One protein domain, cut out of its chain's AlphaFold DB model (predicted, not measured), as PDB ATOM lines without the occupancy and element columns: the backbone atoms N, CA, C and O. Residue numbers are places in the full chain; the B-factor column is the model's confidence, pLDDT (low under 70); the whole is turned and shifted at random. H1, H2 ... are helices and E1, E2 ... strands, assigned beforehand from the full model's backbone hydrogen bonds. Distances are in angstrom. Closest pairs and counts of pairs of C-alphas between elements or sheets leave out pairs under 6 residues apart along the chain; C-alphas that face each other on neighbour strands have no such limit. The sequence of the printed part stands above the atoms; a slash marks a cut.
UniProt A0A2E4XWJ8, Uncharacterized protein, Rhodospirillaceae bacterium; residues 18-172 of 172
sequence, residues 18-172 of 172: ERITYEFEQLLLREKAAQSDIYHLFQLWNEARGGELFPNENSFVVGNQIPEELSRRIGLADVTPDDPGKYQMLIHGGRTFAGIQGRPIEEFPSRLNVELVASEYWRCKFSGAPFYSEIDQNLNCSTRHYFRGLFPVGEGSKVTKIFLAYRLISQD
ATOM      1  N   GLU A  18     -40.181  52.983  18.130       94.56
ATOM      2  CA  GLU A  18     -41.272  52.190  18.655       94.56
ATOM      3  C   GLU A  18     -41.213  50.788  18.037       94.56
ATOM      4  O   GLU A  18     -41.084  50.610  16.826       94.56
ATOM      5  N   ARG A  19     -41.307  49.761  18.881       92.94
ATOM      6  CA  ARG A  19     -41.403  48.365  18.464       92.94
ATOM      7  C   ARG A  19     -42.584  47.700  19.140       92.94
ATOM      8  O   ARG A  19     -42.625  47.604  20.365       92.94
ATOM      9  N   ILE A  20     -43.459  47.111  18.338       92.12
ATOM     10  CA  ILE A  20     -44.542  46.255  18.816       92.12
ATOM     11  C   ILE A  20     -44.245  44.823  18.379       92.12
ATOM     12  O   ILE A  20     -44.055  44.544  17.198       92.12
ATOM     13  N   THR A  21     -44.176  43.906  19.339       89.56
ATOM     14  CA  THR A  21     -43.964  42.476  19.095       89.56
ATOM     15  C   THR A  21     -45.286  41.743  19.213       89.56
ATOM     16  O   THR A  21     -46.039  41.965  20.163       89.56
ATOM     17  N   TYR A  22     -45.554  40.839  18.281       86.81
ATOM     18  CA  TYR A  22     -46.826  40.130  18.197       86.81
ATOM     19  C   TYR A  22     -46.640  38.621  18.267       86.81
ATOM     20  O   TYR A  22     -45.574  38.092  17.948       86.81
ATOM     21  N   GLU A  23     -47.717  37.922  18.617       81.38
ATOM     22  CA  GLU A  23     -47.837  36.489  18.370       81.38
ATOM     23  C   GLU A  23     -47.621  36.197  16.884       81.38
ATOM     24  O   GLU A  23     -48.327  36.720  16.015       81.38
ATOM     25  N   PHE A  24     -46.640  35.338  16.605       78.31
ATOM     26  CA  PHE A  24     -46.139  35.091  15.257       78.31
ATOM     27  C   PHE A  24     -47.254  34.654  14.282       78.31
ATOM     28  O   PHE A  24     -47.346  35.154  13.160       78.31
ATOM     29  N   GLU A  25     -48.177  33.803  14.747       77.00
ATOM     30  CA  GLU A  25     -49.333  33.282  13.995       77.00
ATOM     31  C   GLU A  25     -50.273  34.375  13.455       77.00
ATOM     32  O   GLU A  25     -50.850  34.243  12.373       77.00
ATOM     33  N   GLN A  26     -50.433  35.487  14.174       71.75
ATOM     34  CA  GLN A  26     -51.435  36.492  13.813       71.75
ATOM     35  C   GLN A  26     -50.995  37.379  12.650       71.75
ATOM     36  O   GLN A  26     -51.817  37.777  11.819       71.75
ATOM     37  N   LEU A  27     -49.699  37.685  12.573       73.44
ATOM     38  CA  LEU A  27     -49.143  38.488  11.484       73.44
ATOM     39  C   LEU A  27     -48.658  37.637  10.312       73.44
ATOM     40  O   LEU A  27     -48.665  38.126   9.183       73.44
ATOM     41  N   LEU A  28     -48.437  36.339  10.526       76.81
ATOM     42  CA  LEU A  28     -48.266  35.349   9.463       76.81
ATOM     43  C   LEU A  28     -49.374  35.386   8.410       76.81
ATOM     44  O   LEU A  28     -49.090  35.275   7.223       76.81
ATOM     45  N   LEU A  29     -50.634  35.582   8.812       81.00
ATOM     46  CA  LEU A  29     -51.750  35.690   7.867       81.00
ATOM     47  C   LEU A  29     -51.622  36.916   6.954       81.00
ATOM     48  O   LEU A  29     -51.946  36.838   5.767       81.00
ATOM     49  N   ARG A  30     -51.128  38.039   7.491       84.56
ATOM     50  CA  ARG A  30     -50.899  39.267   6.716       84.56
ATOM     51  C   ARG A  30     -49.711  39.110   5.779       84.56
ATOM     52  O   ARG A  30     -49.825  39.423   4.597       84.56
ATOM     53  N   GLU A  31     -48.611  38.564   6.282       88.06
ATOM     54  CA  GLU A  31     -47.412  38.315   5.481       88.06
ATOM     55  C   GLU A  31     -47.656  37.266   4.393       88.06
ATOM     56  O   GLU A  31     -47.179  37.424   3.269       88.06
ATOM     57  N   LYS A  32     -48.485  36.253   4.675       87.31
ATOM     58  CA  LYS A  32     -48.963  35.277   3.690       87.31
ATOM     59  C   LYS A  32     -49.749  35.944   2.572       87.31
ATOM     60  O   LYS A  32     -49.498  35.662   1.404       87.31
ATOM     61  N   ALA A  33     -50.698  36.819   2.905       87.25
ATOM     62  CA  ALA A  33     -51.467  37.545   1.895       87.25
ATOM     63  C   ALA A  33     -50.567  38.450   1.036       87.25
ATOM     64  O   ALA A  33     -50.799  38.582  -0.163       87.25
ATOM     65  N   ALA A  34     -49.522  39.024   1.637       84.94
ATOM     66  CA  ALA A  34     -48.541  39.862   0.956       84.94
ATOM     67  C   ALA A  34     -47.458  39.077   0.193       84.94
ATOM     68  O   ALA A  34     -46.694  39.701  -0.539       84.94
ATOM     69  N   GLN A  35     -47.368  37.751   0.370       86.25
ATOM     70  CA  GLN A  35     -46.276  36.915  -0.152       86.25
ATOM     71  C   GLN A  35     -44.895  37.519   0.169       86.25
ATOM     72  O   GLN A  35     -44.032  37.642  -0.698       86.25
ATOM     73  N   SER A  36     -44.699  37.965   1.410       88.06
ATOM     74  CA  SER A  36     -43.491  38.702   1.788       88.06
ATOM     75  C   SER A  36     -42.269  37.806   1.993       88.06
ATOM     76  O   SER A  36     -42.391  36.600   2.208       88.06
ATOM     77  N   ASP A  37     -41.080  38.408   2.013       87.00
ATOM     78  CA  ASP A  37     -39.832  37.706   2.341       87.00
ATOM     79  C   ASP A  37     -39.877  37.081   3.745       87.00
ATOM     80  O   ASP A  37     -39.325  36.007   3.970       87.00
ATOM     81  N   ILE A  38     -40.598  37.715   4.679       90.38
ATOM     82  CA  ILE A  38     -40.819  37.178   6.025       90.38
ATOM     83  C   ILE A  38     -41.650  35.893   5.961       90.38
ATOM     84  O   ILE A  38     -41.312  34.915   6.626       90.38
ATOM     85  N   TYR A  39     -42.709  35.872   5.144       90.75
ATOM     86  CA  TYR A  39     -43.533  34.676   4.964       90.75
ATOM     87  C   TYR A  39     -42.739  33.525   4.345       90.75
ATOM     88  O   TYR A  39     -42.757  32.416   4.877       90.75
ATOM     89  N   HIS A  40     -42.000  33.793   3.267       88.25
ATOM     90  CA  HIS A  40     -41.184  32.779   2.599       88.25
ATOM     91  C   HIS A  40     -40.114  32.205   3.533       88.25
ATOM     92  O   HIS A  40     -39.959  30.986   3.623       88.25
ATOM     93  N   LEU A  41     -39.414  33.069   4.273       89.25
ATOM     94  CA  LEU A  41     -38.395  32.631   5.221       89.25
ATOM     95  C   LEU A  41     -38.999  31.801   6.361       89.25
ATOM     96  O   LEU A  41     -38.419  30.785   6.743       89.25
ATOM     97  N   PHE A  42     -40.187  32.172   6.852       91.50
ATOM     98  CA  PHE A  42     -40.908  31.365   7.835       91.50
ATOM     99  C   PHE A  42     -41.252  29.974   7.309       91.50
ATOM    100  O   PHE A  42     -41.068  29.002   8.037       91.50
ATOM    101  N   GLN A  43     -41.762  29.857   6.079       89.81
ATOM    102  CA  GLN A  43     -42.140  28.555   5.525       89.81
ATOM    103  C   GLN A  43     -40.944  27.607   5.495       89.81
ATOM    104  O   GLN A  43     -41.032  26.503   6.026       89.81
ATOM    105  N   LEU A  44     -39.809  28.081   4.986       89.88
ATOM    106  CA  LEU A  44     -38.573  27.304   4.946       89.88
ATOM    107  C   LEU A  44     -38.095  26.934   6.348       89.88
ATOM    108  O   LEU A  44     -37.670  25.807   6.587       89.88
ATOM    109  N   TRP A  45     -38.179  27.874   7.290       92.25
ATOM    110  CA  TRP A  45     -37.750  27.649   8.669       92.25
ATOM    111  C   TRP A  45     -38.619  26.586   9.345       92.25
ATOM    112  O   TRP A  45     -38.122  25.672  10.004       92.25
ATOM    113  N   ASN A  46     -39.929  26.672   9.123       92.06
ATOM    114  CA  ASN A  46     -40.913  25.758   9.673       92.06
ATOM    115  C   ASN A  46     -40.846  24.363   9.033       92.06
ATOM    116  O   ASN A  46     -41.075  23.368   9.716       92.06
ATOM    117  N   GLU A  47     -40.521  24.270   7.747       91.25
ATOM    118  CA  GLU A  47     -40.261  22.993   7.077       91.25
ATOM    119  C   GLU A  47     -38.968  22.357   7.599       91.25
ATOM    120  O   GLU A  47     -38.966  21.190   7.992       91.25
ATOM    121  N   ALA A  48     -37.887  23.135   7.696       91.31
ATOM    122  CA  ALA A  48     -36.578  22.645   8.119       91.31
ATOM    123  C   ALA A  48     -36.527  22.187   9.581       91.31
ATOM    124  O   ALA A  48     -35.703  21.332   9.918       91.31
ATOM    125  N   ARG A  49     -37.370  22.751  10.464       92.38
ATOM    126  CA  ARG A  49     -37.400  22.347  11.881       92.38
ATOM    127  C   ARG A  49     -38.089  21.005  12.092       92.38
ATOM    128  O   ARG A  49     -37.877  20.387  13.123       92.38
ATOM    129  N   GLY A  50     -38.934  20.555  11.159       89.56
ATOM    130  CA  GLY A  50     -39.538  19.219  11.215       89.56
ATOM    131  C   GLY A  50     -40.321  18.902  12.500       89.56
ATOM    132  O   GLY A  50     -40.446  17.737  12.857       89.56
ATOM    133  N   GLY A  51     -40.834  19.920  13.202       87.25
ATOM    134  CA  GLY A  51     -41.520  19.776  14.494       87.25
ATOM    135  C   GLY A  51     -40.678  20.129  15.725       87.25
ATOM    136  O   GLY A  51     -41.257  20.342  16.788       87.25
ATOM    137  N   GLU A  52     -39.361  20.285  15.580       92.31
ATOM    138  CA  GLU A  52     -38.468  20.788  16.631       92.31
ATOM    139  C   GLU A  52     -38.705  22.279  16.918       92.31
ATOM    140  O   GLU A  52     -39.409  22.979  16.175       92.31
ATOM    141  N   LEU A  53     -38.108  22.779  18.006       91.19
ATOM    142  CA  LEU A  53     -38.221  24.183  18.418       91.19
ATOM    143  C   LEU A  53     -37.640  25.138  17.360       91.19
ATOM    144  O   LEU A  53     -38.269  26.136  17.021       91.19
ATOM    145  N   PHE A  54     -36.486  24.781  16.801       94.38
ATOM    146  CA  PHE A  54     -35.813  25.477  15.706       94.38
ATOM    147  C   PHE A  54     -35.049  24.467  14.832       94.38
ATOM    148  O   PHE A  54     -34.738  23.369  15.299       94.38
ATOM    149  N   PRO A  55     -34.757  24.791  13.559       94.56
ATOM    150  CA  PRO A  55     -34.044  23.891  12.671       94.56
ATOM    151  C   PRO A  55     -32.556  23.789  13.005       94.56
ATOM    152  O   PRO A  55     -31.945  24.707  13.562       94.56
ATOM    153  N   ASN A  56     -31.978  22.666  12.582       91.75
ATOM    154  CA  ASN A  56     -30.539  22.468  12.566       91.75
ATOM    155  C   ASN A  56     -29.884  23.394  11.527       91.75
ATOM    156  O   ASN A  56     -30.444  23.616  10.452       91.75
ATOM    157  N   GLU A  57     -28.675  23.885  11.795       87.31
ATOM    158  CA  GLU A  57     -27.951  24.720  10.826       87.31
ATOM    159  C   GLU A  57     -27.778  24.050   9.457       87.31
ATOM    160  O   GLU A  57     -27.910  24.705   8.426       87.31
ATOM    161  N   ASN A  58     -27.522  22.743   9.435       83.38
ATOM    162  CA  ASN A  58     -27.317  21.995   8.198       83.38
ATOM    163  C   ASN A  58     -28.631  21.676   7.475       83.38
ATOM    164  O   ASN A  58     -28.607  21.419   6.272       83.38
ATOM    165  N   SER A  59     -29.769  21.676   8.181       80.75
ATOM    166  CA  SER A  59     -31.084  21.479   7.557       80.75
ATOM    167  C   SER A  59     -31.666  22.778   7.004       80.75
ATOM    168  O   SER A  59     -32.478  22.736   6.080       80.75
ATOM    169  N   PHE A  60     -31.227  23.931   7.514       82.00
ATOM    170  CA  PHE A  60     -31.707  25.244   7.100       82.00
ATOM    171  C   PHE A  60     -30.723  25.960   6.167       82.00
ATOM    172  O   PHE A  60     -29.991  26.873   6.553       82.00
ATOM    173  N   VAL A  61     -30.717  25.544   4.896       69.06
ATOM    174  CA  VAL A  61     -29.832  26.104   3.863       69.06
ATOM    175  C   VAL A  61     -30.599  27.057   2.952       69.06
ATOM    176  O   VAL A  61     -31.198  26.664   1.954       69.06
ATOM    177  N   VAL A  62     -30.495  28.349   3.254       65.12
ATOM    178  CA  VAL A  62     -31.110  29.433   2.473       65.12
ATOM    179  C   VAL A  62     -30.570  29.508   1.028       65.12
ATOM    180  O   VAL A  62     -31.308  29.842   0.109       65.12
ATOM    181  N   GLY A  63     -29.307  29.142   0.785       59.34
ATOM    182  CA  GLY A  63     -28.636  29.386  -0.502       59.34
ATOM    183  C   GLY A  63     -29.254  28.699  -1.730       59.34
ATOM    184  O   GLY A  63     -29.440  29.348  -2.752       59.34
ATOM    185  N   ASN A  64     -29.591  27.408  -1.642       52.97
ATOM    186  CA  ASN A  64     -30.132  26.655  -2.788       52.97
ATOM    187  C   ASN A  64     -31.668  26.641  -2.835       52.97
ATOM    188  O   ASN A  64     -32.244  26.184  -3.820       52.97
ATOM    189  N   GLN A  65     -32.325  27.083  -1.761       59.97
ATOM    190  CA  GLN A  65     -33.776  26.977  -1.580       59.97
ATOM    191  C   GLN A  65     -34.495  28.322  -1.738       59.97
ATOM    192  O   GLN A  65     -35.718  28.347  -1.854       59.97
ATOM    193  N   ILE A  66     -33.754  29.436  -1.763       62.34
ATOM    194  CA  ILE A  66     -34.317  30.782  -1.869       62.34
ATOM    195  C   ILE A  66     -33.911  31.419  -3.203       62.34
ATOM    196  O   ILE A  66     -32.729  31.390  -3.553       62.34
ATOM    197  N   PRO A  67     -34.854  32.029  -3.949       64.56
ATOM    198  CA  PRO A  67     -34.528  32.837  -5.117       64.56
ATOM    199  C   PRO A  67     -33.445  33.876  -4.801       64.56
ATOM    200  O   PRO A  67     -33.480  34.521  -3.754       64.56
ATOM    201  N   GLU A  68     -32.508  34.088  -5.724       68.50
ATOM    202  CA  GLU A  68     -31.387  35.026  -5.538       68.50
ATOM    203  C   GLU A  68     -31.851  36.447  -5.153       68.50
ATOM    204  O   GLU A  68     -31.177  37.181  -4.434       68.50
ATOM    205  N   GLU A  69     -33.037  36.850  -5.601       68.44
ATOM    206  CA  GLU A  69     -33.615  38.151  -5.266       68.44
ATOM    207  C   GLU A  69     -34.042  38.269  -3.797       68.44
ATOM    208  O   GLU A  69     -33.891  39.339  -3.200       68.44
ATOM    209  N   LEU A  70     -34.536  37.173  -3.214       66.25
ATOM    210  CA  LEU A  70     -34.911  37.071  -1.802       66.25
ATOM    211  C   LEU A  70     -33.666  36.947  -0.916       66.25
ATOM    212  O   LEU A  70     -33.601  37.576   0.139       66.25
ATOM    213  N   SER A  71     -32.641  36.207  -1.355       67.56
ATOM    214  CA  SER A  71     -31.405  36.041  -0.572       67.56
ATOM    215  C   SER A  71     -30.688  37.372  -0.313       67.56
ATOM    216  O   SER A  71     -30.092  37.554   0.745       67.56
ATOM    217  N   ARG A  72     -30.831  38.355  -1.213       69.19
ATOM    218  CA  ARG A  72     -30.307  39.728  -1.048       69.19
ATOM    219  C   ARG A  72     -31.020  40.556   0.031       69.19
ATOM    220  O   ARG A  72     -30.524  41.621   0.405       69.19
ATOM    221  N   ARG A  73     -32.189  40.114   0.501       76.94
ATOM    222  CA  ARG A  73     -33.036  40.809   1.492       76.94
ATOM    223  C   ARG A  73     -33.102  40.075   2.829       76.94
ATOM    224  O   ARG A  73     -33.705  40.571   3.775       76.94
ATOM    225  N   ILE A  74     -32.447  38.923   2.922       83.94
ATOM    226  CA  ILE A  74     -32.335  38.150   4.152       83.94
ATOM    227  C   ILE A  74     -31.020  38.518   4.830       83.94
ATOM    228  O   ILE A  74     -29.952  38.480   4.220       83.94
ATOM    229  N   GLY A  75     -31.104  38.902   6.098       87.88
ATOM    230  CA  GLY A  75     -29.938  39.060   6.953       87.88
ATOM    231  C   GLY A  75     -29.661  37.796   7.763       87.88
ATOM    232  O   GLY A  75     -30.531  36.945   7.955       87.88
ATOM    233  N   LEU A  76     -28.436  37.702   8.260       90.69
ATOM    234  CA  LEU A  76     -27.961  36.626   9.113       90.69
ATOM    235  C   LEU A  76     -27.098  37.218  10.219       90.69
ATOM    236  O   LEU A  76     -26.124  37.915   9.933       90.69
ATOM    237  N   ALA A  77     -27.421  36.881  11.459       93.00
ATOM    238  CA  ALA A  77     -26.620  37.198  12.624       93.00
ATOM    239  C   ALA A  77     -26.036  35.928  13.255       93.00
ATOM    240  O   ALA A  77     -26.732  34.920  13.383       93.00
ATOM    241  N   ASP A  78     -24.771  36.000  13.663       95.25
ATOM    242  CA  ASP A  78     -24.149  35.067  14.597       95.25
ATOM    243  C   ASP A  78     -24.493  35.511  16.019       95.25
ATOM    244  O   ASP A  78     -24.191  36.637  16.429       95.25
ATOM    245  N   VAL A  79     -25.140  34.622  16.762       97.00
ATOM    246  CA  VAL A  79     -25.517  34.824  18.163       97.00
ATOM    247  C   VAL A  79     -24.886  33.768  19.067       97.00
ATOM    248  O   VAL A  79     -25.339  33.552  20.189       97.00
ATOM    249  N   THR A  80     -23.828  33.104  18.600       96.50
ATOM    250  CA  THR A  80     -23.046  32.138  19.380       96.50
ATOM    251  C   THR A  80     -22.497  32.727  20.685       96.50
ATOM    252  O   THR A  80     -22.600  32.038  21.703       96.50
ATOM    253  N   PRO A  81     -21.965  33.971  20.726       96.31
ATOM    254  CA  PRO A  81     -21.518  34.587  21.978       96.31
ATOM    255  C   PRO A  81     -22.637  34.635  23.024       96.31
ATOM    256  O   PRO A  81     -23.802  34.751  22.671       96.31
ATOM    257  N   ASP A  82     -22.320  34.566  24.316       94.25
ATOM    258  CA  ASP A  82     -23.341  34.726  25.369       94.25
ATOM    259  C   ASP A  82     -23.704  36.195  25.622       94.25
ATOM    260  O   ASP A  82     -24.802  36.497  26.084       94.25
ATOM    261  N   ASP A  83     -22.781  37.097  25.291       95.56
ATOM    262  CA  ASP A  83     -22.932  38.543  25.408       95.56
ATOM    263  C   ASP A  83     -23.654  39.122  24.171       95.56
ATOM    264  O   ASP A  83     -23.099  39.040  23.067       95.56
ATOM    265  N   PRO A  84     -24.850  39.730  24.325       94.19
ATOM    266  CA  PRO A  84     -25.594  40.333  23.221       94.19
ATOM    267  C   PRO A  84     -24.858  41.447  22.476       94.19
ATOM    268  O   PRO A  84     -25.105  41.633  21.285       94.19
ATOM    269  N   GLY A  85     -23.941  42.166  23.136       93.25
ATOM    270  CA  GLY A  85     -23.128  43.198  22.479       93.25
ATOM    271  C   GLY A  85     -22.191  42.618  21.417       93.25
ATOM    272  O   GLY A  85     -21.896  43.268  20.415       93.25
ATOM    273  N   LYS A  86     -21.797  41.350  21.588       95.88
ATOM    274  CA  LYS A  86     -20.846  40.638  20.722       95.88
ATOM    275  C   LYS A  86     -21.498  39.853  19.593       95.88
ATOM    276  O   LYS A  86     -20.787  39.236  18.803       95.88
ATOM    277  N   TYR A  87     -22.827  39.841  19.510       95.94
ATOM    278  CA  TYR A  87     -23.520  39.261  18.362       95.94
ATOM    279  C   TYR A  87     -23.068  39.963  17.085       95.94
ATOM    280  O   TYR A  87     -22.868  41.175  17.087       95.94
ATOM    281  N   GLN A  88     -22.910  39.223  15.994       94.25
ATOM    282  CA  GLN A  88     -22.282  39.733  14.777       94.25
ATOM    283  C   GLN A  88     -23.241  39.645  13.595       94.25
ATOM    284  O   GLN A  88     -23.801  38.587  13.321       94.25
ATOM    285  N   MET A  89     -23.407  40.732  12.843       89.88
ATOM    286  CA  MET A  89     -24.209  40.713  11.615       89.88
ATOM    287  C   MET A  89     -23.383  40.117  10.466       89.88
ATOM    288  O   MET A  89     -22.629  40.831   9.816       89.88
ATOM    289  N   LEU A  90     -23.493  38.817  10.197       86.94
ATOM    290  CA  LEU A  90     -22.717  38.131   9.150       86.94
ATOM    291  C   LEU A  90     -23.129  38.543   7.734       86.94
ATOM    292  O   LEU A  90     -22.281  38.723   6.856       86.94
ATOM    293  N   ILE A  91     -24.434  38.683   7.513       82.50
ATOM    294  CA  ILE A  91     -25.021  39.114   6.244       82.50
ATOM    295  C   ILE A  91     -26.048  40.178   6.573       82.50
ATOM    296  O   ILE A  91     -26.960  39.939   7.358       82.50
ATOM    297  N   HIS A  92     -25.922  41.346   5.954       73.81
ATOM    298  CA  HIS A  92     -26.943  42.368   6.062       73.81
ATOM    299  C   HIS A  92     -27.837  42.323   4.820       73.81
ATOM    300  O   HIS A  92     -27.408  42.693   3.728       73.81
ATOM    301  N   GLY A  93     -29.068  41.838   4.988       64.31
ATOM    302  CA  GLY A  93     -30.085  41.925   3.950       64.31
ATOM    303  C   GLY A  93     -30.473  43.386   3.742       64.31
ATOM    304  O   GLY A  93     -30.804  44.076   4.704       64.31
ATOM    305  N   GLY A  94     -30.441  43.853   2.496       61.34
ATOM    306  CA  GLY A  94     -30.851  45.213   2.147       61.34
ATOM    307  C   GLY A  94     -29.731  46.225   1.955       61.34
ATOM    308  O   GLY A  94     -28.565  46.007   2.266       61.34
ATOM    309  N   ARG A  95     -30.102  47.367   1.369       52.75
ATOM    310  CA  ARG A  95     -29.171  48.456   1.028       52.75
ATOM    311  C   ARG A  95     -28.940  49.439   2.179       52.75
ATOM    312  O   ARG A  95     -28.067  50.293   2.073       52.75
ATOM    313  N   THR A  96     -29.732  49.352   3.244       50.16
ATOM    314  CA  THR A  96     -29.949  50.464   4.178       50.16
ATOM    315  C   THR A  96     -28.895  50.577   5.282       50.16
ATOM    316  O   THR A  96     -28.867  51.592   5.968       50.16
ATOM    317  N   PHE A  97     -27.993  49.598   5.435       52.47
ATOM    318  CA  PHE A  97     -26.901  49.661   6.417       52.47
ATOM    319  C   PHE A  97     -25.575  49.122   5.865       52.47
ATOM    320  O   PHE A  97     -24.976  48.179   6.387       52.47
ATOM    321  N   ALA A  98     -25.084  49.732   4.786       51.38
ATOM    322  CA  ALA A  98     -23.716  49.490   4.342       51.38
ATOM    323  C   ALA A  98     -22.733  49.781   5.498       51.38
ATOM    324  O   ALA A  98     -22.712  50.886   6.032       51.38
ATOM    325  N   GLY A  99     -21.935  48.785   5.897       65.94
ATOM    326  CA  GLY A  99     -20.860  48.949   6.887       65.94
ATOM    327  C   GLY A  99     -21.034  48.233   8.231       65.94
ATOM    328  O   GLY A  99     -20.067  48.200   8.987       65.94
ATOM    329  N   ILE A 100     -22.191  47.623   8.520       76.25
ATOM    330  CA  ILE A 100     -22.375  46.802   9.741       76.25
ATOM    331  C   ILE A 100     -22.097  45.309   9.527       76.25
ATOM    332  O   ILE A 100     -21.970  44.551  10.484       76.25
ATOM    333  N   GLN A 101     -22.000  44.874   8.270       84.44
ATOM    334  CA  GLN A 101     -21.710  43.483   7.952       84.44
ATOM    335  C   GLN A 101     -20.316  43.085   8.456       84.44
ATOM    336  O   GLN A 101     -19.336  43.799   8.250       84.44
ATOM    337  N   GLY A 102     -20.236  41.927   9.102       85.75
ATOM    338  CA  GLY A 102     -19.034  41.406   9.733       85.75
ATOM    339  C   GLY A 102     -18.652  42.121  11.026       85.75
ATOM    340  O   GLY A 102     -17.584  41.824  11.554       85.75
ATOM    341  N   ARG A 103     -19.478  43.028  11.562       89.19
ATOM    342  CA  ARG A 103     -19.183  43.735  12.815       89.19
ATOM    343  C   ARG A 103     -20.075  43.269  13.968       89.19
ATOM    344  O   ARG A 103     -21.235  42.913  13.723       89.19
ATOM    345  N   PRO A 104     -19.547  43.259  15.202       93.56
ATOM    346  CA  PRO A 104     -20.349  43.157  16.413       93.56
ATOM    347  C   PRO A 104     -21.415  44.254  16.488       93.56
ATOM    348  O   PRO A 104     -21.211  45.366  15.997       93.56
ATOM    349  N   ILE A 105     -22.541  43.953  17.132       91.69
ATOM    350  CA  ILE A 105     -23.648  44.899  17.310       91.69
ATOM    351  C   ILE A 105     -23.206  46.103  18.141       91.69
ATOM    352  O   ILE A 105     -23.597  47.214  17.812       91.69
ATOM    353  N   GLU A 106     -22.333  45.925  19.135       94.00
ATOM    354  CA  GLU A 106     -21.770  47.029  19.932       94.00
ATOM    355  C   GLU A 106     -20.993  48.077  19.115       94.00
ATOM    356  O   GLU A 106     -20.831  49.207  19.569       94.00
ATOM    357  N   GLU A 107     -20.553  47.742  17.899       91.38
ATOM    358  CA  GLU A 107     -19.872  48.676  16.993       91.38
ATOM    359  C   GLU A 107     -20.836  49.458  16.083       91.38
ATOM    360  O   GLU A 107     -20.396  50.205  15.200       91.38
ATOM    361  N   PHE A 108     -22.153  49.282  16.230       88.44
ATOM    362  CA  PHE A 108     -23.118  50.019  15.416       88.44
ATOM    363  C   PHE A 108     -23.115  51.506  15.804       88.44
ATOM    364  O   PHE A 108     -22.958  51.851  16.973       88.44
ATOM    365  N   PRO A 109     -23.327  52.419  14.838       83.50
ATOM    366  CA  PRO A 109     -23.148  53.853  15.069       83.50
ATOM    367  C   PRO A 109     -24.186  54.474  16.018       83.50
ATOM    368  O   PRO A 109     -23.931  55.533  16.579       83.50
ATOM    369  N   SER A 110     -25.349  53.838  16.185       85.31
ATOM    370  CA  SER A 110     -26.436  54.315  17.046       85.31
ATOM    371  C   SER A 110     -26.550  53.419  18.273       85.31
ATOM    372  O   SER A 110     -26.866  52.236  18.136       85.31
ATOM    373  N   ARG A 111     -26.342  53.993  19.467       86.81
ATOM    374  CA  ARG A 111     -26.497  53.298  20.757       86.81
ATOM    375  C   ARG A 111     -27.909  52.740  20.932       86.81
ATOM    376  O   ARG A 111     -28.064  51.592  21.335       86.81
ATOM    377  N   LEU A 112     -28.918  53.524  20.552       87.62
ATOM    378  CA  LEU A 112     -30.315  53.099  20.557       87.62
ATOM    379  C   LEU A 112     -30.506  51.821  19.724       87.62
ATOM    380  O   LEU A 112     -31.123  50.855  20.171       87.62
ATOM    381  N   ASN A 113     -29.910  51.777  18.531       85.12
ATOM    382  CA  ASN A 113     -29.957  50.597  17.673       85.12
ATOM    383  C   ASN A 113     -29.210  49.397  18.288       85.12
ATOM    384  O   ASN A 113     -29.711  48.277  18.205       85.12
ATOM    385  N   VAL A 114     -28.053  49.614  18.934       88.69
ATOM    386  CA  VAL A 114     -27.316  48.559  19.665       88.69
ATOM    387  C   VAL A 114     -28.229  47.888  20.688       88.69
ATOM    388  O   VAL A 114     -28.431  46.676  20.637       88.69
ATOM    389  N   GLU A 115     -28.812  48.675  21.591       89.62
ATOM    390  CA  GLU A 115     -29.627  48.182  22.706       89.62
ATOM    391  C   GLU A 115     -30.879  47.444  22.201       89.62
ATOM    392  O   GLU A 115     -31.200  46.329  22.637       89.62
ATOM    393  N   LEU A 116     -31.566  48.018  21.213       87.56
ATOM    394  CA  LEU A 116     -32.804  47.456  20.679       87.56
ATOM    395  C   LEU A 116     -32.584  46.180  19.868       87.56
ATOM    396  O   LEU A 116     -33.389  45.250  19.989       87.56
ATOM    397  N   VAL A 117     -31.514  46.094  19.075       89.25
ATOM    398  CA  VAL A 117     -31.179  44.868  18.333       89.25
ATOM    399  C   VAL A 117     -30.676  43.787  19.287       89.25
ATOM    400  O   VAL A 117     -31.158  42.655  19.217       89.25
ATOM    401  N   ALA A 118     -29.777  44.126  20.215       92.75
ATOM    402  CA  ALA A 118     -29.256  43.191  21.210       92.75
ATOM    403  C   ALA A 118     -30.389  42.556  22.032       92.75
ATOM    404  O   ALA A 118     -30.445  41.331  22.174       92.75
ATOM    405  N   SER A 119     -31.337  43.373  22.508       91.38
ATOM    406  CA  SER A 119     -32.493  42.892  23.276       91.38
ATOM    407  C   SER A 119     -33.373  41.918  22.480       91.38
ATOM    408  O   SER A 119     -33.818  40.904  23.018       91.38
ATOM    409  N   GLU A 120     -33.607  42.183  21.193       91.06
ATOM    410  CA  GLU A 120     -34.444  41.339  20.335       91.06
ATOM    411  C   GLU A 120     -33.778  40.007  20.015       91.06
ATOM    412  O   GLU A 120     -34.393  38.946  20.136       91.06
ATOM    413  N   TYR A 121     -32.498  40.057  19.641       94.38
ATOM    414  CA  TYR A 121     -31.736  38.867  19.281       94.38
ATOM    415  C   TYR A 121     -31.547  37.976  20.496       94.38
ATOM    416  O   TYR A 121     -31.672  36.761  20.386       94.38
ATOM    417  N   TRP A 122     -31.318  38.562  21.673       95.06
ATOM    418  CA  TRP A 122     -31.218  37.799  22.910       95.06
ATOM    419  C   TRP A 122     -32.527  37.080  23.243       95.06
ATOM    420  O   TRP A 122     -32.500  35.890  23.551       95.06
ATOM    421  N   ARG A 123     -33.678  37.748  23.100       92.38
ATOM    422  CA  ARG A 123     -34.992  37.116  23.314       92.38
ATOM    423  C   ARG A 123     -35.245  35.967  22.338       92.38
ATOM    424  O   ARG A 123     -35.682  34.903  22.769       92.38
ATOM    425  N   CYS A 124     -34.933  36.159  21.057       94.12
ATOM    426  CA  CYS A 124     -35.068  35.124  20.031       94.12
ATOM    427  C   CYS A 124     -34.120  33.939  20.268       94.12
ATOM    428  O   CYS A 124     -34.552  32.786  20.226       94.12
ATOM    429  N   LYS A 125     -32.856  34.211  20.618       95.62
ATOM    430  CA  LYS A 125     -31.875  33.189  21.005       95.62
ATOM    431  C   LYS A 125     -32.365  32.371  22.198       95.62
ATOM    432  O   LYS A 125     -32.280  31.148  22.176       95.62
ATOM    433  N   PHE A 126     -32.855  33.039  23.240       93.94
ATOM    434  CA  PHE A 126     -33.221  32.387  24.495       93.94
ATOM    435  C   PHE A 126     -34.510  31.569  24.387       93.94
ATOM    436  O   PHE A 126     -34.590  30.484  24.960       93.94
ATOM    437  N   SER A 127     -35.519  32.058  23.660       92.75
ATOM    438  CA  SER A 127     -36.775  31.316  23.504       92.75
ATOM    439  C   SER A 127     -36.680  30.183  22.482       92.75
ATOM    440  O   SER A 127     -37.503  29.270  22.525       92.75
ATOM    441  N   GLY A 128     -35.742  30.263  21.531       93.25
ATOM    442  CA  GLY A 128     -35.683  29.357  20.383       93.25
ATOM    443  C   GLY A 128     -36.878  29.481  19.432       93.25
ATOM    444  O   GLY A 128     -37.013  28.670  18.524       93.25
ATOM    445  N   ALA A 129     -37.735  30.486  19.614       91.19
ATOM    446  CA  ALA A 129     -38.937  30.706  18.820       91.19
ATOM    447  C   ALA A 129     -38.773  31.910  17.875       91.19
ATOM    448  O   ALA A 129     -38.033  32.851  18.190       91.19
ATOM    449  N   PRO A 130     -39.470  31.913  16.725       91.88
ATOM    450  CA  PRO A 130     -39.438  33.041  15.816       91.88
ATOM    451  C   PRO A 130     -40.141  34.257  16.430       91.88
ATOM    452  O   PRO A 130     -41.162  34.131  17.109       91.88
ATOM    453  N   PHE A 131     -39.593  35.442  16.173       90.88
ATOM    454  CA  PHE A 131     -40.166  36.718  16.606       90.88
ATOM    455  C   PHE A 131     -40.659  37.508  15.409       90.88
ATOM    456  O   PHE A 131     -40.063  37.470  14.333       90.88
ATOM    457  N   TYR A 132     -41.737  38.250  15.623       91.12
ATOM    458  CA  TYR A 132     -42.287  39.148  14.627       91.12
ATOM    459  C   TYR A 132     -42.576  40.503  15.252       91.12
ATOM    460  O   TYR A 132     -43.309  40.596  16.244       91.12
ATOM    461  N   SER A 133     -42.031  41.549  14.643       91.31
ATOM    462  CA  SER A 133     -42.136  42.910  15.151       91.31
ATOM    463  C   SER A 133     -42.547  43.891  14.061       91.31
ATOM    464  O   SER A 133     -42.054  43.831  12.934       91.31
ATOM    465  N   GLU A 134     -43.440  44.807  14.416       93.06
ATOM    466  CA  GLU A 134     -43.672  46.066  13.709       93.06
ATOM    467  C   GLU A 134     -42.771  47.125  14.329       93.06
ATOM    468  O   GLU A 134     -42.657  47.195  15.557       93.06
ATOM    469  N   ILE A 135     -42.076  47.881  13.487       92.50
ATOM    470  CA  ILE A 135     -41.064  48.835  13.919       92.50
ATOM    471  C   ILE A 135     -41.290  50.149  13.186       92.50
ATOM    472  O   ILE A 135     -41.174  50.213  11.958       92.50
ATOM    473  N   ASP A 136     -41.544  51.185  13.971       94.69
ATOM    474  CA  ASP A 136     -41.510  52.581  13.564       94.69
ATOM    475  C   ASP A 136     -40.275  53.214  14.177       94.69
ATOM    476  O   ASP A 136     -40.008  53.055  15.366       94.69
ATOM    477  N   GLN A 137     -39.475  53.911  13.380       91.38
ATOM    478  CA  GLN A 137     -38.252  54.492  13.917       91.38
ATOM    479  C   GLN A 137     -37.713  55.653  13.102       91.38
ATOM    480  O   GLN A 137     -37.803  55.669  11.875       91.38
ATOM    481  N   ASN A 138     -37.018  56.543  13.798       90.75
ATOM    482  CA  ASN A 138     -36.126  57.534  13.229       90.75
ATOM    483  C   ASN A 138     -34.710  57.283  13.744       90.75
ATOM    484  O   ASN A 138     -34.448  57.383  14.941       90.75
ATOM    485  N   LEU A 139     -33.795  56.952  12.836       83.88
ATOM    486  CA  LEU A 139     -32.368  56.857  13.141       83.88
ATOM    487  C   LEU A 139     -31.616  57.745  12.159       83.88
ATOM    488  O   LEU A 139     -31.822  57.633  10.949       83.88
ATOM    489  N   ASN A 140     -30.731  58.605  12.665       81.06
ATOM    490  CA  ASN A 140     -29.949  59.545  11.854       81.06
ATOM    491  C   ASN A 140     -30.787  60.323  10.815       81.06
ATOM    492  O   ASN A 140     -30.412  60.408   9.646       81.06
ATOM    493  N   CYS A 141     -31.934  60.869  11.237       80.50
ATOM    494  CA  CYS A 141     -32.864  61.638  10.398       80.50
ATOM    495  C   CYS A 141     -33.536  60.852   9.257       80.50
ATOM    496  O   CYS A 141     -34.170  61.467   8.404       80.50
ATOM    497  N   SER A 142     -33.436  59.521   9.241       84.25
ATOM    498  CA  SER A 142     -34.211  58.670   8.338       84.25
ATOM    499  C   SER A 142     -35.330  57.994   9.116       84.25
ATOM    500  O   SER A 142     -35.075  57.192  10.023       84.25
ATOM    501  N   THR A 143     -36.570  58.329   8.759       90.75
ATOM    502  CA  THR A 143     -37.761  57.675   9.299       90.75
ATOM    503  C   THR A 143     -38.089  56.452   8.457       90.75
ATOM    504  O   THR A 143     -38.048  56.502   7.227       90.75
ATOM    505  N   ARG A 144     -38.431  55.342   9.108       90.81
ATOM    506  CA  ARG A 144     -38.911  54.138   8.430       90.81
ATOM    507  C   ARG A 144     -39.946  53.403   9.265       90.81
ATOM    508  O   ARG A 144     -39.802  53.300  10.481       90.81
ATOM    509  N   HIS A 145     -40.917  52.833   8.563       92.94
ATOM    510  CA  HIS A 145     -41.897  51.892   9.095       92.94
ATOM    511  C   HIS A 145     -41.717  50.556   8.388       92.94
ATOM    512  O   HIS A 145     -41.727  50.483   7.152       92.94
ATOM    513  N   TYR A 146     -41.504  49.486   9.144       90.94
ATOM    514  CA  TYR A 146     -41.292  48.164   8.572       90.94
ATOM    515  C   TYR A 146     -41.682  47.045   9.528       90.94
ATOM    516  O   TYR A 146     -41.740  47.207  10.744       90.94
ATOM    517  N   PHE A 147     -41.893  45.865   8.955       91.38
ATOM    518  CA  PHE A 147     -41.985  44.627   9.713       91.38
ATOM    519  C   PHE A 147     -40.667  43.869   9.670       91.38
ATOM    520  O   PHE A 147     -39.975  43.891   8.648       91.38
ATOM    521  N   ARG A 148     -40.342  43.165  10.753       91.25
ATOM    522  CA  ARG A 148     -39.169  42.295  10.861       91.25
ATOM    523  C   ARG A 148     -39.558  40.941  11.440       91.25
ATOM    524  O   ARG A 148     -40.210  40.874  12.478       91.25
ATOM    525  N   GLY A 149     -39.118  39.878  10.774       92.31
ATOM    526  CA  GLY A 149     -39.146  38.516  11.301       92.31
ATOM    527  C   GLY A 149     -37.746  38.075  11.716       92.31
ATOM    528  O   GLY A 149     -36.797  38.321  10.970       92.31
ATOM    529  N   LEU A 150     -37.625  37.426  12.875       93.81
ATOM    530  CA  LEU A 150     -36.414  36.745  13.337       93.81
ATOM    531  C   LEU A 150     -36.664  35.243  13.425       93.81
ATOM    532  O   LEU A 150     -37.686  34.818  13.960       93.81
ATOM    533  N   PHE A 151     -35.707  34.457  12.946       94.50
ATOM    534  CA  PHE A 151     -35.822  33.012  12.792       94.50
ATOM    535  C   PHE A 151     -34.574  32.335  13.370       94.50
ATOM    536  O   PHE A 151     -33.509  32.389  12.745       94.50
ATOM    537  N   PRO A 152     -34.664  31.742  14.572       96.38
ATOM    538  CA  PRO A 152     -33.514  31.146  15.241       96.38
ATOM    539  C   PRO A 152     -33.126  29.827  14.577       96.38
ATOM    540  O   PRO A 152     -33.987  29.062  14.160       96.38
ATOM    541  N   VAL A 153     -31.833  29.543  14.494       95.94
ATOM    542  CA  VAL A 153     -31.274  28.300  13.948       95.94
ATOM    543  C   VAL A 153     -30.131  27.868  14.855       95.94
ATOM    544  O   VAL A 153     -29.436  28.715  15.428       95.94
ATOM    545  N   GLY A 154     -29.950  26.564  15.029       95.50
ATOM    546  CA  GLY A 154     -29.035  26.080  16.048       95.50
ATOM    547  C   GLY A 154     -28.566  24.647  15.896       95.50
ATOM    548  O   GLY A 154     -28.850  23.962  14.919       95.50
ATOM    549  N   GLU A 155     -27.850  24.201  16.919       91.81
ATOM    550  CA  GLU A 155     -27.370  22.833  17.082       91.81
ATOM    551  C   GLU A 155     -27.802  22.320  18.461       91.81
ATOM    552  O   GLU A 155     -27.535  22.940  19.499       91.81
ATOM    553  N   GLY A 156     -28.503  21.184  18.487       89.12
ATOM    554  CA  GLY A 156     -29.110  20.650  19.706       89.12
ATOM    555  C   GLY A 156     -30.074  21.653  20.352       89.12
ATOM    556  O   GLY A 156     -31.049  22.068  19.738       89.12
ATOM    557  N   SER A 157     -29.799  22.048  21.597       88.88
ATOM    558  CA  SER A 157     -30.613  23.012  22.355       88.88
ATOM    559  C   SER A 157     -30.087  24.451  22.312       88.88
ATOM    560  O   SER A 157     -30.600  25.308  23.029       88.88
ATOM    561  N   LYS A 158     -29.059  24.735  21.502       94.69
ATOM    562  CA  LYS A 158     -28.425  26.057  21.438       94.69
ATOM    563  C   LYS A 158     -28.703  26.738  20.108       94.69
ATOM    564  O   LYS A 158     -28.303  26.232  19.064       94.69
ATOM    565  N   VAL A 159     -29.307  27.921  20.170       97.19
ATOM    566  CA  VAL A 159     -29.392  28.840  19.030       97.19
ATOM    567  C   VAL A 159     -28.029  29.499  18.824       97.19
ATOM    568  O   VAL A 159     -27.474  30.103  19.745       97.19
ATOM    569  N   THR A 160     -27.502  29.381  17.614       96.56
ATOM    570  CA  THR A 160     -26.187  29.892  17.191       96.56
ATOM    571  C   THR A 160     -26.323  30.971  16.127       96.56
ATOM    572  O   THR A 160     -25.476  31.857  16.031       96.56
ATOM    573  N   LYS A 161     -27.415  30.952  15.357       95.69
ATOM    574  CA  LYS A 161     -27.687  31.916  14.291       95.69
ATOM    575  C   LYS A 161     -29.117  32.422  14.357       95.69
ATOM    576  O   LYS A 161     -30.029  31.715  14.780       95.69
ATOM    577  N   ILE A 162     -29.317  33.644  13.882       95.56
ATOM    578  CA  ILE A 162     -30.644  34.212  13.650       95.56
ATOM    579  C   ILE A 162     -30.694  34.717  12.220       95.56
ATOM    580  O   ILE A 162     -29.936  35.607  11.835       95.56
ATOM    581  N   PHE A 163     -31.611  34.164  11.437       93.31
ATOM    582  CA  PHE A 163     -31.962  34.731  10.145       93.31
ATOM    583  C   PHE A 163     -33.013  35.810  10.341       93.31
ATOM    584  O   PHE A 163     -33.888  35.694  11.200       93.31
ATOM    585  N   LEU A 164     -32.940  36.858   9.534       91.44
ATOM    586  CA  LEU A 164     -33.908  37.940   9.562       91.44
ATOM    587  C   LEU A 164     -34.399  38.278   8.162       91.44
ATOM    588  O   LEU A 164     -33.637  38.274   7.200       91.44
ATOM    589  N   ALA A 165     -35.670  38.632   8.072       89.81
ATOM    590  CA  ALA A 165     -36.265  39.221   6.882       89.81
ATOM    591  C   ALA A 165     -37.038  40.470   7.293       89.81
ATOM    592  O   ALA A 165     -37.527  40.567   8.423       89.81
ATOM    593  N   TYR A 166     -37.149  41.427   6.380       88.12
ATOM    594  CA  TYR A 166     -37.897  42.653   6.609       88.12
ATOM    595  C   TYR A 166     -38.852  42.934   5.454       88.12
ATOM    596  O   TYR A 166     -38.590  42.594   4.302       88.12
ATOM    597  N   ARG A 167     -39.953  43.611   5.766       87.94
ATOM    598  CA  ARG A 167     -40.866  44.185   4.781       87.94
ATOM    599  C   ARG A 167     -41.005  45.670   5.064       87.94
ATOM    600  O   ARG A 167     -41.631  46.056   6.046       87.94
ATOM    601  N   LEU A 168     -40.405  46.484   4.200       87.81
ATOM    602  CA  LEU A 168     -40.497  47.938   4.284       87.81
ATOM    603  C   LEU A 168     -41.910  48.394   3.895       87.81
ATOM    604  O   LEU A 168     -42.423  47.970   2.858       87.81
ATOM    605  N   ILE A 169     -42.524  49.238   4.724       90.50
ATOM    606  CA  ILE A 169     -43.832  49.856   4.467       90.50
ATOM    607  C   ILE A 169     -43.645  51.262   3.919       90.50
ATOM    608  O   ILE A 169     -44.198  51.593   2.872       90.50
ATOM    609  N   SER A 170     -42.830  52.063   4.599       90.50
ATOM    610  CA  SER A 170     -42.482  53.418   4.183       90.50
ATOM    611  C   SER A 170     -41.076  53.791   4.651       90.50
ATOM    612  O   SER A 170     -40.553  53.237   5.623       90.50
ATOM    613  N   GLN A 171     -40.459  54.718   3.922       86.62
ATOM    614  CA  GLN A 171     -39.182  55.336   4.257       86.62
ATOM    615  C   GLN A 171     -39.148  56.752   3.675       86.62
ATOM    616  O   GLN A 171     -39.547  56.929   2.520       86.62
ATOM    617  N   ASP A 172     -38.666  57.704   4.475       84.44
ATOM    618  CA  ASP A 172     -38.398  59.092   4.067       84.44
ATOM    619  C   ASP A 172     -37.034  59.237   3.366       84.44
ATOM    620  O   ASP A 172     -36.058  58.565   3.796       84.44
TER     621      ASP A 172
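This is residues 18 to 172 of the 172 residues of an uncharacterized protein of Rhodospirillaceae bacterium (UniProt A0A2E4XWJ8). A twisted sheet of six strands curls round one long helix, H5, while H1 and H2 cover part of its opposite face, making three layers. The long strands E5 and E6 run through the middle of the sheet, and the small helices H3 and H4 lie off it, near H2. The printed part has 155 residues, with five named helices and six named strands in the order E1 H1 H2 H3 H4 E2 E3 H5 E4 E5 E6; the class is mixed. The sheet's order is E1 E4 E5 E6 E2 E3, antiparallel throughout. The whole is compact, with a radius of gyration of the C-alphas of 14.6 A and spans of 43 by 36 by 29 A.

E1, residues 18 to 22, begins at C-alpha 18 (-41.272, 52.190, 18.655). H1 is residues 24 to 34, 15.3 A long, and H2 residues 37 to 49, 18.2 A. H3, residues 62 to 65, and H4, residues 68 to 71, are followed by E2, residues 74 to 78, and E3, residues 88 to 91. H5, residues 111 to 127, measures 24.4 A and begins at C-alpha 111 (-26.497, 53.298, 20.757). E4, residues 131 to 139, is 21.9 A, E5, residues 142 to 155, 37.5 A, and E6, residues 158 to 171, 35.6 A, ending at C-alpha 171 (-39.182, 55.336, 4.257).

E4, E5 and E6 form a meander, each strand the antiparallel neighbour of the one before; N 135 and O 146 are 2.8 A apart, N 151 and O 163 also 2.8 A. These strands bend, E5 by 74 degrees at residue 145. Edge strand E1 pairs with E4, N 20 to O 134 at 2.9 A. E2, in a hairpin with E3, is the antiparallel neighbour of E6, with N 75 and O 164 2.8 A apart across E2 and E6, and N 78 and O 88 2.8 A apart across E2 and E3. H5 is on one face; its closest C-alphas to E6 are Lys 125 and Val 159, 5.4 A. H2, on the opposite face, lies over E5 and E6 at a height over the sheet of 9.0 A, Ile 38 and Ala 165 having the closest C-alphas to E6, 5.1 A. H1, on the same face as H2, touches it at a steep tilt of 53 degrees, the closest C-alphas being Glu 31 and Tyr 39, 5.3 A. H4 is close to H2 but not clearly touching, with C-alphas 37 and 70 at 6.5 A. Every O i to N i+4 pair is within hydrogen-bond range in H2 and H5; in H1 5 of 7 are.

The C-alphas farthest apart, Gly 50 and Cys 141, are 42.9 A apart. The printed part has no cut. The links H2 to H3 and E3 to H5 are long. The mean pLDDT of the printed part is 86.1, and residues 61 to 72 and 93 to 99 are under 70.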